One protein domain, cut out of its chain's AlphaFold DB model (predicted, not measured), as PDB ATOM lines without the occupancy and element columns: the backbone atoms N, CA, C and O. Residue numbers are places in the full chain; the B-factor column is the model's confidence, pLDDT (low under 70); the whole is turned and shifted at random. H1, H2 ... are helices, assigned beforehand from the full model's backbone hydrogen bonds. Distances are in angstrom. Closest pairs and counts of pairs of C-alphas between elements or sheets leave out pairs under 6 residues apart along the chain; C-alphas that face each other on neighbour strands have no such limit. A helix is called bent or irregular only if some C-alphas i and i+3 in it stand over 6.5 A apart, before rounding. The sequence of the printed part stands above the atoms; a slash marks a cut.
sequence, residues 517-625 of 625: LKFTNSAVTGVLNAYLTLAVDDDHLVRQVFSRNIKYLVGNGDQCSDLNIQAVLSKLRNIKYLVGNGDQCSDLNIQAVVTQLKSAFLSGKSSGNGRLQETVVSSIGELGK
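Overview. This is residues 517 to 625 of the 625 residues of an uncharacterized protein of Strongylocentrotus purpuratus (UniProt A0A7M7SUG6). Two helical hairpins, H1 with H2 and H5 with H6, pack together as a bundle of four helices, up and down, each running against the one before it in the chain. H3 packs on the first half of H5, away from H1, and the short H4 lies beyond it at the domain's edge. The printed part has 109 residues with six named helices, H1 to H6 in chain order, and no named strand: all helix. It is compact, with a radius of gyration of the C-alphas of 13.3 A and spans of 38 by 28 by 26 A.

Along the chain. H5, residues 588 to 607, is the longest helix, 28.3 A from C-alpha 588 at (23.419, 16.420, -43.241) to C-alpha 607. H6 is residues 610 to 622, 18.4 A, ending at (32.003, 22.226, -26.751). H1 is residues 522 to 536, 22.0 A, beginning at (24.595, 23.348, -52.030). H2, residues 540 to 554, 22.4 A, is irregular: C-alphas 548 and 551 are 7.5 A apart. H3 is residues 562 to 572 and H4 residues 575 to 578.

Arrangement. H5 is the hub, touching four helices. With residues 597 to 605 it touches H6, a hairpin at a shallow tilt of 25 degrees; the closest C-alphas, of Phe 601 and Gln 613, are 5.1 A apart. H1 touches H5 the same way at 25 degrees, C-alphas of Val 536 and Ala 600 closest at 5.6 A. H2 touches H6 the same way at 27 degrees, C-alphas of Ser 547 and Ser 619 closest at 4.4 A. H3 touches residues 590 to 594 of H5, C-alphas of Val 568 and Ile 590 closest at 5.9 A. H4 is close to H5 but not clearly touching, C-alphas of Leu 578 and Lys 598 closest at 5.6 A. Every O i to N i+4 pair is within hydrogen-bond range in H5 and H6, but 8 of 11 in H1, 6 of 11 in H2 and 6 of 7 in H3; H4 is too short for such a pair.

Size, cuts and confidence. The C-alphas farthest apart, of Asp 558 and Gly 608, are 39.6 A apart. The printed part has no cut, and no link is long. Mean pLDDT of the printed part is 70.6; residues 518 to 520, 554 to 592 and 624 to 625 are under 70.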
ATOM      1  N   LEU A 517      19.785  26.863 -41.916       72.12
ATOM      2  CA  LEU A 517      20.411  25.575 -41.615       72.12
ATOM      3  C   LEU A 517      19.421  24.396 -41.709       72.12
ATOM      4  O   LEU A 517      19.849  23.248 -41.619       72.12
ATOM      5  N   LYS A 518      18.119  24.664 -41.895       64.88
ATOM      6  CA  LYS A 518      17.039  23.663 -41.972       64.88
ATOM      7  C   LYS A 518      16.763  23.258 -43.427       64.88
ATOM      8  O   LYS A 518      16.507  22.087 -43.695       64.88
ATOM      9  N   PHE A 519      16.888  24.191 -44.370       63.72
ATOM     10  CA  PHE A 519      16.768  23.972 -45.816       63.72
ATOM     11  C   PHE A 519      18.134  24.061 -46.519       63.72
ATOM     12  O   PHE A 519      18.388  24.926 -47.358       63.72
ATOM     13  N   THR A 520      19.035  23.131 -46.183       62.91
ATOM     14  CA  THR A 520      20.416  23.087 -46.692       62.91
ATOM     15  C   THR A 520      20.483  22.934 -48.218       62.91
ATOM     16  O   THR A 520      20.305  21.838 -48.757       62.91
ATOM     17  N   ASN A 521      20.797  24.021 -48.924       72.19
ATOM     18  CA  ASN A 521      21.171  23.984 -50.340       72.19
ATOM     19  C   ASN A 521      22.691  23.752 -50.512       72.19
ATOM     20  O   ASN A 521      23.448  23.713 -49.540       72.19
ATOM     21  N   SER A 522      23.171  23.603 -51.751       77.31
ATOM     22  CA  SER A 522      24.595  23.348 -52.030       77.31
ATOM     23  C   SER A 522      25.536  24.474 -51.577       77.31
ATOM     24  O   SER A 522      26.682  24.188 -51.233       77.31
ATOM     25  N   ALA A 523      25.069  25.726 -51.528       80.94
ATOM     26  CA  ALA A 523      25.838  26.859 -51.020       80.94
ATOM     27  C   ALA A 523      25.937  26.832 -49.483       80.94
ATOM     28  O   ALA A 523      27.035  26.980 -48.951       80.94
ATOM     29  N   VAL A 524      24.839  26.540 -48.770       76.50
ATOM     30  CA  VAL A 524      24.842  26.332 -47.306       76.50
ATOM     31  C   VAL A 524      25.816  25.210 -46.938       76.50
ATOM     32  O   VAL A 524      26.739  25.419 -46.151       76.50
ATOM     33  N   THR A 525      25.690  24.045 -47.578       75.19
ATOM     34  CA  THR A 525      26.588  22.899 -47.363       75.19
ATOM     35  C   THR A 525      28.043  23.229 -47.720       75.19
ATOM     36  O   THR A 525      28.963  22.767 -47.045       75.19
ATOM     37  N   GLY A 526      28.278  24.060 -48.742       79.12
ATOM     38  CA  GLY A 526      29.606  24.565 -49.102       79.12
ATOM     39  C   GLY A 526      30.237  25.430 -48.005       79.12
ATOM     40  O   GLY A 526      31.381  25.186 -47.625       79.12
ATOM     41  N   VAL A 527      29.482  26.385 -47.448       84.19
ATOM     42  CA  VAL A 527      29.923  27.245 -46.334       84.19
ATOM     43  C   VAL A 527      30.226  26.415 -45.082       84.19
ATOM     44  O   VAL A 527      31.295  26.566 -44.491       84.19
ATOM     45  N   LEU A 528      29.334  25.493 -44.705       81.69
ATOM     46  CA  LEU A 528      29.515  24.632 -43.531       81.69
ATOM     47  C   LEU A 528      30.742  23.716 -43.669       81.69
ATOM     48  O   LEU A 528      31.561  23.640 -42.753       81.69
ATOM     49  N   ASN A 529      30.921  23.073 -44.829       79.88
ATOM     50  CA  ASN A 529      32.096  22.240 -45.096       79.88
ATOM     51  C   ASN A 529      33.400  23.051 -45.098       79.88
ATOM     52  O   ASN A 529      34.414  22.563 -44.601       79.88
ATOM     53  N   ALA A 530      33.385  24.287 -45.609       87.12
ATOM     54  CA  ALA A 530      34.561  25.151 -45.603       87.12
ATOM     55  C   ALA A 530      35.004  25.495 -44.169       87.12
ATOM     56  O   ALA A 530      36.188  25.352 -43.855       87.12
ATOM     57  N   TYR A 531      34.065  25.827 -43.273       86.75
ATOM     58  CA  TYR A 531      34.353  26.020 -41.847       86.75
ATOM     59  C   TYR A 531      34.805  24.732 -41.146       86.75
ATOM     60  O   TYR A 531      35.689  24.777 -40.295       86.75
ATOM     61  N   LEU A 532      34.272  23.567 -41.524       84.06
ATOM     62  CA  LEU A 532      34.677  22.283 -40.946       84.06
ATOM     63  C   LEU A 532      36.132  21.884 -41.260       84.06
ATOM     64  O   LEU A 532      36.724  21.115 -40.498       84.06
ATOM     65  N   THR A 533      36.765  22.427 -42.307       86.38
ATOM     66  CA  THR A 533      38.205  22.183 -42.540       86.38
ATOM     67  C   THR A 533      39.082  22.713 -41.399       86.38
ATOM     68  O   THR A 533      40.097  22.100 -41.080       86.38
ATOM     69  N   LEU A 534      38.629  23.741 -40.674       89.50
ATOM     70  CA  LEU A 534      39.344  24.335 -39.538       89.50
ATOM     71  C   LEU A 534      39.493  23.382 -38.337       89.50
ATOM     72  O   LEU A 534      40.347  23.599 -37.483       89.50
ATOM     73  N   ALA A 535      38.719  22.289 -38.277       84.00
ATOM     74  CA  ALA A 535      38.919  21.218 -37.293       84.00
ATOM     75  C   ALA A 535      40.254  20.463 -37.482       84.00
ATOM     76  O   ALA A 535      40.744  19.839 -36.540       84.00
ATOM     77  N   VAL A 536      40.827  20.512 -38.692       84.38
ATOM     78  CA  VAL A 536      42.099  19.878 -39.080       84.38
ATOM     79  C   VAL A 536      43.135  20.886 -39.579       84.38
ATOM     80  O   VAL A 536      44.108  20.476 -40.201       84.38
ATOM     81  N   ASP A 537      42.947  22.183 -39.310       91.38
ATOM     82  CA  ASP A 537      43.914  23.220 -39.692       91.38
ATOM     83  C   ASP A 537      45.310  22.899 -39.149       91.38
ATOM     84  O   ASP A 537      45.417  22.374 -38.040       91.38
ATOM     85  N   ASP A 538      46.382  23.232 -39.866       90.31
ATOM     86  CA  ASP A 538      47.746  23.001 -39.375       90.31
ATOM     87  C   ASP A 538      48.038  23.830 -38.110       90.31
ATOM     88  O   ASP A 538      48.665  23.343 -37.157       90.31
ATOM     89  N   ASP A 539      47.512  25.058 -38.045       94.50
ATOM     90  CA  ASP A 539      47.730  25.959 -36.919       94.50
ATOM     91  C   ASP A 539      46.884  25.588 -35.686       94.50
ATOM     92  O   ASP A 539      45.666  25.407 -35.733       94.50
ATOM     93  N   HIS A 540      47.544  25.484 -34.533       92.38
ATOM     94  CA  HIS A 540      46.899  25.062 -33.289       92.38
ATOM     95  C   HIS A 540      45.952  26.114 -32.697       92.38
ATOM     96  O   HIS A 540      44.944  25.733 -32.100       92.38
ATOM     97  N   LEU A 541      46.246  27.408 -32.861       95.12
ATOM     98  CA  LEU A 541      45.395  28.493 -32.379       95.12
ATOM     99  C   LEU A 541      44.111  28.571 -33.215       95.12
ATOM    100  O   LEU A 541      43.031  28.679 -32.636       95.12
ATOM    101  N   VAL A 542      44.206  28.415 -34.540       95.81
ATOM    102  CA  VAL A 542      43.044  28.309 -35.441       95.81
ATOM    103  C   VAL A 542      42.135  27.164 -35.003       95.81
ATOM    104  O   VAL A 542      40.959  27.404 -34.726       95.81
ATOM    105  N   ARG A 543      42.675  25.943 -34.836       93.50
ATOM    106  CA  ARG A 543      41.879  24.804 -34.346       93.50
ATOM    107  C   ARG A 543      41.259  25.086 -32.969       93.50
ATOM    108  O   ARG A 543      40.076  24.826 -32.776       93.50
ATOM    109  N   GLN A 544      42.022  25.633 -32.015       93.69
ATOM    110  CA  GLN A 544      41.548  25.880 -30.644       93.69
ATOM    111  C   GLN A 544      40.418  26.921 -30.590       93.69
ATOM    112  O   GLN A 544      39.445  26.739 -29.853       93.69
ATOM    113  N   VAL A 545      40.531  28.016 -31.347       94.06
ATOM    114  CA  VAL A 545      39.493  29.054 -31.404       94.06
ATOM    115  C   VAL A 545      38.276  28.544 -32.180       94.06
ATOM    116  O   VAL A 545      37.148  28.805 -31.762       94.06
ATOM    117  N   PHE A 546      38.465  27.730 -33.223       92.69
ATOM    118  CA  PHE A 546      37.365  27.044 -33.904       92.69
ATOM    119  C   PHE A 546      36.596  26.097 -32.964       92.69
ATOM    120  O   PHE A 546      35.371  26.189 -32.897       92.69
ATOM    121  N   SER A 547      37.277  25.269 -32.159       87.81
ATOM    122  CA  SER A 547      36.631  24.369 -31.185       87.81
ATOM    123  C   SER A 547      35.672  25.081 -30.231       87.81
ATOM    124  O   SER A 547      34.628  24.532 -29.909       87.81
ATOM    125  N   ARG A 548      35.974  26.316 -29.808       90.06
ATOM    126  CA  ARG A 548      35.102  27.112 -28.915       90.06
ATOM    127  C   ARG A 548      33.827  27.629 -29.594       90.06
ATOM    128  O   ARG A 548      32.869  27.984 -28.910       90.06
ATOM    129  N   ASN A 549      33.815  27.673 -30.927       88.19
ATOM    130  CA  ASN A 549      32.735  28.225 -31.748       88.19
ATOM    131  C   ASN A 549      32.002  27.153 -32.585       88.19
ATOM    132  O   ASN A 549      30.967  27.445 -33.181       88.19
ATOM    133  N   ILE A 550      32.487  25.903 -32.600       84.38
ATOM    134  CA  ILE A 550      31.953  24.796 -33.415       84.38
ATOM    135  C   ILE A 550      30.452  24.535 -33.190       84.38
ATOM    136  O   ILE A 550      29.748  24.161 -34.123       84.38
ATOM    137  N   LYS A 551      29.939  24.791 -31.979       78.31
ATOM    138  CA  LYS A 551      28.521  24.640 -31.616       78.31
ATOM    139  C   LYS A 551      27.557  25.467 -32.467       78.31
ATOM    140  O   LYS A 551      26.431  25.040 -32.688       78.31
ATOM    141  N   TYR A 552      27.998  26.582 -33.047       79.62
ATOM    142  CA  TYR A 552      27.137  27.361 -33.941       79.62
ATOM    143  C   TYR A 552      26.823  26.622 -35.257       79.62
ATOM    144  O   TYR A 552      25.767  26.862 -35.838       79.62
ATOM    145  N   LEU A 553      27.657  25.658 -35.683       75.50
ATOM    146  CA  LEU A 553      27.415  24.807 -36.864       75.50
ATOM    147  C   LEU A 553      26.274  23.792 -36.674       75.50
ATOM    148  O   LEU A 553      25.804  23.235 -37.662       75.50
ATOM    149  N   VAL A 554      25.829  23.547 -35.435       65.06
ATOM    150  CA  VAL A 554      24.671  22.681 -35.135       65.06
ATOM    151  C   VAL A 554      23.414  23.477 -34.744       65.06
ATOM    152  O   VAL A 554      22.367  22.882 -34.497       65.06
ATOM    153  N   GLY A 555      23.498  24.814 -34.771       59.12
ATOM    154  CA  GLY A 555      22.396  25.758 -34.557       59.12
ATOM    155  C   GLY A 555      22.444  26.490 -33.207       59.12
ATOM    156  O   GLY A 555      22.791  25.918 -32.179       59.12
ATOM    157  N   ASN A 556      22.040  27.766 -33.197       55.19
ATOM    158  CA  ASN A 556      21.736  28.495 -31.959       55.19
ATOM    159  C   ASN A 556      20.363  28.057 -31.432       55.19
ATOM    160  O   ASN A 556      19.405  28.202 -32.184       55.19
ATOM    161  N   GLY A 557      20.241  27.655 -30.161       46.44
ATOM    162  CA  GLY A 557      18.970  27.629 -29.406       46.44
ATOM    163  C   GLY A 557      17.735  27.226 -30.226       46.44
ATOM    164  O   GLY A 557      17.611  26.073 -30.615       46.44
ATOM    165  N   ASP A 558      16.879  28.197 -30.554       43.00
ATOM    166  CA  ASP A 558      15.599  28.033 -31.275       43.00
ATOM    167  C   ASP A 558      15.717  27.513 -32.732       43.00
ATOM    168  O   ASP A 558      14.743  27.061 -33.347       43.00
ATOM    169  N   GLN A 559      16.910  27.586 -33.329       46.16
ATOM    170  CA  GLN A 559      17.225  26.967 -34.621       46.16
ATOM    171  C   GLN A 559      17.626  25.493 -34.470       46.16
ATOM    172  O   GLN A 559      17.437  24.720 -35.412       46.16
ATOM    173  N   CYS A 560      18.154  25.096 -33.310       42.66
ATOM    174  CA  CYS A 560      18.510  23.716 -33.016       42.66
ATOM    175  C   CYS A 560      17.276  22.947 -32.522       42.66
ATOM    176  O   CYS A 560      16.515  23.433 -31.693       42.66
ATOM    177  N   SER A 561      17.077  21.720 -33.004       44.72
ATOM    178  CA  SER A 561      16.180  20.785 -32.320       44.72
ATOM    179  C   SER A 561      16.984  19.982 -31.295       44.72
ATOM    180  O   SER A 561      18.136  19.644 -31.562       44.72
ATOM    181  N   ASP A 562      16.393  19.596 -30.159       42.38
ATOM    182  CA  ASP A 562      17.070  18.706 -29.193       42.38
ATOM    183  C   ASP A 562      17.569  17.411 -29.859       42.38
ATOM    184  O   ASP A 562      18.623  16.878 -29.512       42.38
ATOM    185  N   LEU A 563      16.839  16.935 -30.877       43.88
ATOM    186  CA  LEU A 563      17.215  15.795 -31.711       43.88
ATOM    187  C   LEU A 563      18.581  15.989 -32.387       43.88
ATOM    188  O   LEU A 563      19.308  15.010 -32.538       43.88
ATOM    189  N   ASN A 564      18.958  17.217 -32.747       47.03
ATOM    190  CA  ASN A 564      20.232  17.507 -33.400       47.03
ATOM    191  C   ASN A 564      21.408  17.390 -32.420       47.03
ATOM    192  O   ASN A 564      22.346  16.632 -32.674       47.03
ATOM    193  N   ILE A 565      21.340  18.040 -31.254       48.81
ATOM    194  CA  ILE A 565      22.367  17.887 -30.207       48.81
ATOM    195  C   ILE A 565      22.447  16.422 -29.742       48.81
ATOM    196  O   ILE A 565      23.540  15.863 -29.631       48.81
ATOM    197  N   GLN A 566      21.311  15.737 -29.572       45.12
ATOM    198  CA  GLN A 566      21.297  14.312 -29.224       45.12
ATOM    199  C   GLN A 566      21.830  13.405 -30.352       45.12
ATOM    200  O   GLN A 566      22.457  12.385 -30.058       45.12
ATOM    201  N   ALA A 567      21.662  13.747 -31.632       48.75
ATOM    202  CA  ALA A 567      22.223  12.992 -32.758       48.75
ATOM    203  C   ALA A 567      23.742  13.193 -32.911       48.75
ATOM    204  O   ALA A 567      24.458  12.233 -33.204       48.75
ATOM    205  N   VAL A 568      24.251  14.403 -32.649       50.59
ATOM    206  CA  VAL A 568      25.692  14.681 -32.520       50.59
ATOM    207  C   VAL A 568      26.270  13.854 -31.367       50.59
ATOM    208  O   VAL A 568      27.186  13.048 -31.559       50.59
ATOM    209  N   LEU A 569      25.694  13.991 -30.169       49.09
ATOM    210  CA  LEU A 569      26.212  13.361 -28.958       49.09
ATOM    211  C   LEU A 569      26.096  11.836 -28.978       49.09
ATOM    212  O   LEU A 569      27.062  11.168 -28.628       49.09
ATOM    213  N   SER A 570      24.980  11.248 -29.411       46.78
ATOM    214  CA  SER A 570      24.815   9.781 -29.440       46.78
ATOM    215  C   SER A 570      25.823   9.070 -30.356       46.78
ATOM    216  O   SER A 570      26.279   7.968 -30.023       46.78
ATOM    217  N   LYS A 571      26.236   9.715 -31.458       50.03
ATOM    218  CA  LYS A 571      27.280   9.205 -32.360       50.03
ATOM    219  C   LYS A 571      28.687   9.388 -31.790       50.03
ATOM    220  O   LYS A 571      29.491   8.466 -31.888       50.03
ATOM    221  N   LEU A 572      28.973  10.515 -31.134       48.38
ATOM    222  CA  LEU A 572      30.270  10.771 -30.488       48.38
ATOM    223  C   LEU A 572      30.481   9.939 -29.207       48.38
ATOM    224  O   LEU A 572      31.591   9.488 -28.933       48.38
ATOM    225  N   ARG A 573      29.411   9.668 -28.447       43.16
ATOM    226  CA  ARG A 573      29.419   8.884 -27.194       43.16
ATOM    227  C   ARG A 573      29.767   7.408 -27.416       43.16
ATOM    228  O   ARG A 573      30.221   6.737 -26.493       43.16
ATOM    229  N   ASN A 574      29.602   6.904 -28.640       41.62
ATOM    230  CA  ASN A 574      30.076   5.585 -29.045       41.62
ATOM    231  C   ASN A 574      31.486   5.671 -29.650       41.62
ATOM    232  O   ASN A 574      31.642   5.815 -30.858       41.62
ATOM    233  N   ILE A 575      32.529   5.425 -28.849       38.31
ATOM    234  CA  ILE A 575      33.919   5.293 -29.346       38.31
ATOM    235  C   ILE A 575      34.029   4.241 -30.473       38.31
ATOM    236  O   ILE A 575      34.846   4.376 -31.382       38.31
ATOM    237  N   LYS A 576      33.142   3.235 -30.493       36.31
ATOM    238  CA  LYS A 576      33.021   2.260 -31.592       36.31
ATOM    239  C   LYS A 576      32.730   2.910 -32.959       36.31
ATOM    240  O   LYS A 576      33.223   2.412 -33.965       36.31
ATOM    241  N   TYR A 577      32.004   4.030 -33.011       41.16
ATOM    242  CA  TYR A 577      31.711   4.782 -34.243       41.16
ATOM    243  C   TYR A 577      32.903   5.621 -34.733       41.16
ATOM    244  O   TYR A 577      33.018   5.861 -35.935       41.16
ATOM    245  N   LEU A 578      33.851   5.985 -33.859       39.53
ATOM    246  CA  LEU A 578      35.136   6.567 -34.278       39.53
ATOM    247  C   LEU A 578      36.038   5.545 -34.997       39.53
ATOM    248  O   LEU A 578      36.999   5.942 -35.650       39.53
ATOM    249  N   VAL A 579      35.715   4.246 -34.931       36.94
ATOM    250  CA  VAL A 579      36.510   3.147 -35.517       36.94
ATOM    251  C   VAL A 579      35.750   2.360 -36.601       36.94
ATOM    252  O   VAL A 579      36.374   1.880 -37.540       36.94
ATOM    253  N   GLY A 580      34.420   2.246 -36.520       37.28
ATOM    254  CA  GLY A 580      33.585   1.482 -37.461       37.28
ATOM    255  C   GLY A 580      32.639   2.328 -38.319       37.28
ATOM    256  O   GLY A 580      32.490   3.532 -38.105       37.28
ATOM    257  N   ASN A 581      31.986   1.682 -39.287       40.69
ATOM    258  CA  ASN A 581      30.849   2.244 -40.025       40.69
ATOM    259  C   ASN A 581      29.563   2.076 -39.198       40.69
ATOM    260  O   ASN A 581      29.409   1.073 -38.501       40.69
ATOM    261  N   GLY A 582      28.644   3.034 -39.294       39.72
ATOM    262  CA  GLY A 582      27.360   3.014 -38.596       39.72
ATOM    263  C   GLY A 582      26.436   4.121 -39.102       39.72
ATOM    264  O   GLY A 582      26.876   4.986 -39.862       39.72
ATOM    265  N   ASP A 583      25.161   4.049 -38.728       42.00
ATOM    266  CA  ASP A 583      24.059   4.554 -39.554       42.00
ATOM    267  C   ASP A 583      24.015   6.070 -39.799       42.00
ATOM    268  O   ASP A 583      24.606   6.885 -39.082       42.00
ATOM    269  N   GLN A 584      23.282   6.437 -40.853       41.62
ATOM    270  CA  GLN A 584      23.127   7.801 -41.364       41.62
ATOM    271  C   GLN A 584      22.463   8.733 -40.336       41.62
ATOM    272  O   GLN A 584      21.821   8.298 -39.381       41.62
ATOM    273  N   CYS A 585      22.681  10.043 -40.452       41.28
ATOM    274  CA  CYS A 585      21.828  11.036 -39.792       41.28
ATOM    275  C   CYS A 585      20.827  11.576 -40.818       41.28
ATOM    276  O   CYS A 585      21.169  11.689 -41.991       41.28
ATOM    277  N   SER A 586      19.616  11.927 -40.384       47.09
ATOM    278  CA  SER A 586      18.670  12.669 -41.225       47.09
ATOM    279  C   SER A 586      19.117  14.114 -41.470       47.09
ATOM    280  O   SER A 586      18.727  14.706 -42.470       47.09
ATOM    281  N   ASP A 587      19.940  14.672 -40.578       58.25
ATOM    282  CA  ASP A 587      20.550  15.992 -40.724       58.25
ATOM    283  C   ASP A 587      21.972  15.858 -41.306       58.25
ATOM    284  O   ASP A 587      22.870  15.231 -40.727       58.25
ATOM    285  N   LEU A 588      22.164  16.449 -42.487       63.16
ATOM    286  CA  LEU A 588      23.419  16.420 -43.241       63.16
ATOM    287  C   LEU A 588      24.553  17.166 -42.522       63.16
ATOM    288  O   LEU A 588      25.708  16.741 -42.603       63.16
ATOM    289  N   ASN A 589      24.234  18.229 -41.783       61.56
ATOM    290  CA  ASN A 589      25.211  19.083 -41.113       61.56
ATOM    291  C   ASN A 589      25.870  18.317 -39.960       61.56
ATOM    292  O   ASN A 589      27.095  18.286 -39.835       61.56
ATOM    293  N   ILE A 590      25.062  17.593 -39.181       65.94
ATOM    294  CA  ILE A 590      25.528  16.698 -38.111       65.94
ATOM    295  C   ILE A 590      26.453  15.616 -38.665       65.94
ATOM    296  O   ILE A 590      27.509  15.333 -38.092       65.94
ATOM    297  N   GLN A 591      26.073  15.008 -39.791       68.12
ATOM    298  CA  GLN A 591      26.886  13.970 -40.415       68.12
ATOM    299  C   GLN A 591      28.228  14.524 -40.913       68.12
ATOM    300  O   GLN A 591      29.246  13.850 -40.735       68.12
ATOM    301  N   ALA A 592      28.266  15.747 -41.449       69.50
ATOM    302  CA  ALA A 592      29.508  16.425 -41.815       69.50
ATOM    303  C   ALA A 592      30.401  16.700 -40.588       69.50
ATOM    304  O   ALA A 592      31.562  16.283 -40.581       69.50
ATOM    305  N   VAL A 593      29.853  17.294 -39.517       73.25
ATOM    306  CA  VAL A 593      30.569  17.567 -38.250       73.25
ATOM    307  C   VAL A 593      31.200  16.289 -37.683       73.25
ATOM    308  O   VAL A 593      32.406  16.244 -37.429       73.25
ATOM    309  N   VAL A 594      30.413  15.219 -37.522       75.00
ATOM    310  CA  VAL A 594      30.886  13.955 -36.928       75.00
ATOM    311  C   VAL A 594      31.911  13.255 -37.827       75.00
ATOM    312  O   VAL A 594      32.906  12.728 -37.323       75.00
ATOM    313  N   THR A 595      31.719  13.274 -39.150       79.56
ATOM    314  CA  THR A 595      32.673  12.680 -40.105       79.56
ATOM    315  C   THR A 595      34.018  13.399 -40.059       79.56
ATOM    316  O   THR A 595      35.066  12.751 -40.012       79.56
ATOM    317  N   GLN A 596      33.996  14.731 -40.005       82.75
ATOM    318  CA  GLN A 596      35.206  15.541 -39.976       82.75
ATOM    319  C   GLN A 596      35.971  15.396 -38.655       82.75
ATOM    320  O   GLN A 596      37.182  15.188 -38.680       82.75
ATOM    321  N   LEU A 597      35.290  15.417 -37.501       84.38
ATOM    322  CA  LEU A 597      35.937  15.186 -36.201       84.38
ATOM    323  C   LEU A 597      36.520  13.765 -36.090       84.38
ATOM    324  O   LEU A 597      37.616  13.586 -35.554       84.38
ATOM    325  N   LYS A 598      35.852  12.753 -36.659       83.38
ATOM    326  CA  LYS A 598      36.396  11.389 -36.770       83.38
ATOM    327  C   LYS A 598      37.663  11.350 -37.632       83.38
ATOM    328  O   LYS A 598      38.662  10.770 -37.209       83.38
ATOM    329  N   SER A 599      37.638  11.987 -38.805       84.12
ATOM    330  CA  SER A 599      38.798  12.104 -39.701       84.12
ATOM    331  C   SER A 599      39.982  12.783 -38.999       84.12
ATOM    332  O   SER A 599      41.089  12.242 -38.966       84.12
ATOM    333  N   ALA A 600      39.721  13.907 -38.326       83.38
ATOM    334  CA  ALA A 600      40.689  14.662 -37.539       83.38
ATOM    335  C   ALA A 600      41.355  13.816 -36.438       83.38
ATOM    336  O   ALA A 600      42.581  13.789 -36.326       83.38
ATOM    337  N   PHE A 601      40.562  13.078 -35.653       85.75
ATOM    338  CA  PHE A 601      41.080  12.241 -34.567       85.75
ATOM    339  C   PHE A 601      41.951  11.086 -35.076       85.75
ATOM    340  O   PHE A 601      42.994  10.788 -34.489       85.75
ATOM    341  N   LEU A 602      41.536  10.441 -36.172       86.50
ATOM    342  CA  LEU A 602      42.289   9.352 -36.793       86.50
ATOM    343  C   LEU A 602      43.592   9.863 -37.423       86.50
ATOM    344  O   LEU A 602      44.638   9.267 -37.177       86.50
ATOM    345  N   SER A 603      43.550  10.998 -38.130       84.94
ATOM    346  CA  SER A 603      44.732  11.673 -38.686       84.94
ATOM    347  C   SER A 603      45.735  12.061 -37.592       84.94
ATOM    348  O   SER A 603      46.928  11.755 -37.693       84.94
ATOM    349  N   GLY A 604      45.255  12.648 -36.488       85.19
ATOM    350  CA  GLY A 604      46.073  12.958 -35.311       85.19
ATOM    351  C   GLY A 604      46.722  11.714 -34.702       85.19
ATOM    352  O   GLY A 604      47.908  11.732 -34.381       85.19
ATOM    353  N   LYS A 605      45.985  10.597 -34.630       86.88
ATOM    354  CA  LYS A 605      46.520   9.313 -34.156       86.88
ATOM    355  C   LYS A 605      47.604   8.747 -35.082       86.88
ATOM    356  O   LYS A 605      48.614   8.263 -34.583       86.88
ATOM    357  N   SER A 606      47.415   8.785 -36.404       87.75
ATOM    358  CA  SER A 606      48.392   8.250 -37.369       87.75
ATOM    359  C   SER A 606      49.640   9.120 -37.534       87.75
ATOM    360  O   SER A 606      50.694   8.598 -37.875       87.75
ATOM    361  N   SER A 607      49.534  10.427 -37.283       87.38
ATOM    362  CA  SER A 607      50.652  11.383 -37.353       87.38
ATOM    363  C   SER A 607      51.385  11.591 -36.020       87.38
ATOM    364  O   SER A 607      52.393  12.291 -35.984       87.38
ATOM    365  N   GLY A 608      50.878  11.034 -34.914       86.62
ATOM    366  CA  GLY A 608      51.384  11.317 -33.564       86.62
ATOM    367  C   GLY A 608      51.071  12.736 -33.061       86.62
ATOM    368  O   GLY A 608      51.588  13.152 -32.025       86.62
ATOM    369  N   ASN A 609      50.224  13.494 -33.768       87.69
ATOM    370  CA  ASN A 609      49.865  14.867 -33.424       87.69
ATOM    371  C   ASN A 609      48.852  14.900 -32.264       87.69
ATOM    372  O   ASN A 609      47.647  15.089 -32.455       87.69
ATOM    373  N   GLY A 610      49.361  14.742 -31.038       86.94
ATOM    374  CA  GLY A 610      48.559  14.769 -29.812       86.94
ATOM    375  C   GLY A 610      47.733  16.051 -29.647       86.94
ATOM    376  O   GLY A 610      46.582  15.972 -29.227       86.94
ATOM    377  N   ARG A 611      48.248  17.214 -30.081       87.31
ATOM    378  CA  ARG A 611      47.500  18.488 -30.064       87.31
ATOM    379  C   ARG A 611      46.289  18.472 -30.996       87.31
ATOM    380  O   ARG A 611      45.285  19.108 -30.688       87.31
ATOM    381  N   LEU A 612      46.345  17.785 -32.139       83.06
ATOM    382  CA  LEU A 612      45.170  17.609 -33.001       83.06
ATOM    383  C   LEU A 612      44.116  16.735 -32.303       83.06
ATOM    384  O   LEU A 612      42.947  17.111 -32.267       83.06
ATOM    385  N   GLN A 613      44.528  15.633 -31.668       86.38
ATOM    386  CA  GLN A 613      43.612  14.770 -30.908       86.38
ATOM    387  C   GLN A 613      42.965  15.506 -29.721       86.38
ATOM    388  O   GLN A 613      41.749  15.440 -29.550       86.38
ATOM    389  N   GLU A 614      43.757  16.252 -28.948       87.12
ATOM    390  CA  GLU A 614      43.305  17.135 -27.863       87.12
ATOM    391  C   GLU A 614      42.271  18.154 -28.362       87.12
ATOM    392  O   GLU A 614      41.205  18.307 -27.765       87.12
ATOM    393  N   THR A 615      42.545  18.810 -29.495       87.38
ATOM    394  CA  THR A 615      41.633  19.828 -30.037       87.38
ATOM    395  C   THR A 615      40.310  19.209 -30.509       87.38
ATOM    396  O   THR A 615      39.252  19.793 -30.294       87.38
ATOM    397  N   VAL A 616      40.326  17.987 -31.056       85.75
ATOM    398  CA  VAL A 616      39.094  17.247 -31.384       85.75
ATOM    399  C   VAL A 616      38.300  16.879 -30.130       85.75
ATOM    400  O   VAL A 616      37.082  17.054 -30.117       85.75
ATOM    401  N   VAL A 617      38.954  16.419 -29.059       85.56
ATOM    402  CA  VAL A 617      38.281  16.143 -27.775       85.56
ATOM    403  C   VAL A 617      37.670  17.424 -27.192       85.56
ATOM    404  O   VAL A 617      36.542  17.389 -26.705       85.56
ATOM    405  N   SER A 618      38.350  18.567 -27.323       85.56
ATOM    406  CA  SER A 618      37.816  19.882 -26.945       85.56
ATOM    407  C   SER A 618      36.585  20.277 -27.777       85.56
ATOM    408  O   SER A 618      35.562  20.650 -27.205       85.56
ATOM    409  N   SER A 619      36.615  20.094 -29.105       84.25
ATOM    410  CA  SER A 619      35.443  20.294 -29.976       84.25
ATOM    411  C   SER A 619      34.254  19.413 -29.578       84.25
ATOM    412  O   SER A 619      33.122  19.883 -29.566       84.25
ATOM    413  N   ILE A 620      34.492  18.144 -29.228       81.38
ATOM    414  CA  ILE A 620      33.446  17.226 -28.744       81.38
ATOM    415  C   ILE A 620      32.866  17.720 -27.408       81.38
ATOM    416  O   ILE A 620      31.657  17.641 -27.203       81.38
ATOM    417  N   GLY A 621      33.705  18.270 -26.524       78.81
ATOM    418  CA  GLY A 621      33.275  18.888 -25.269       78.81
ATOM    419  C   GLY A 621      32.433  20.153 -25.462       78.81
ATOM    420  O   GLY A 621      31.443  20.327 -24.763       78.81
ATOM    421  N   GLU A 622      32.778  21.015 -26.422       81.31
ATOM    422  CA  GLU A 622      32.003  22.226 -26.751       81.31
ATOM    423  C   GLU A 622      30.727  21.944 -27.560       81.31
ATOM    424  O   GLU A 622      29.818  22.764 -27.532       81.31
ATOM    425  N   LEU A 623      30.616  20.788 -28.231       75.12
ATOM    426  CA  LEU A 623      29.360  20.284 -28.816       75.12
ATOM    427  C   LEU A 623      28.416  19.642 -27.782       75.12
ATOM    428  O   LEU A 623      27.277  19.317 -28.115       75.12
ATOM    429  N   GLY A 624      28.893  19.407 -26.556       66.88
ATOM    430  CA  GLY A 624      28.115  18.849 -25.444       66.88
ATOM    431  C   GLY A 624      27.722  19.859 -24.366       66.88
ATOM    432  O   GLY A 624      27.286  19.432 -23.296       66.88
ATOM    433  N   LYS A 625      27.913  21.156 -24.632       65.94
ATOM    434  CA  LYS A 625      27.543  22.295 -23.780       65.94
ATOM    435  C   LYS A 625      26.479  23.144 -24.462       65.94
ATOM    436  O   LYS A 625      25.530  23.513 -23.748       65.94
TER     437      LYS A 625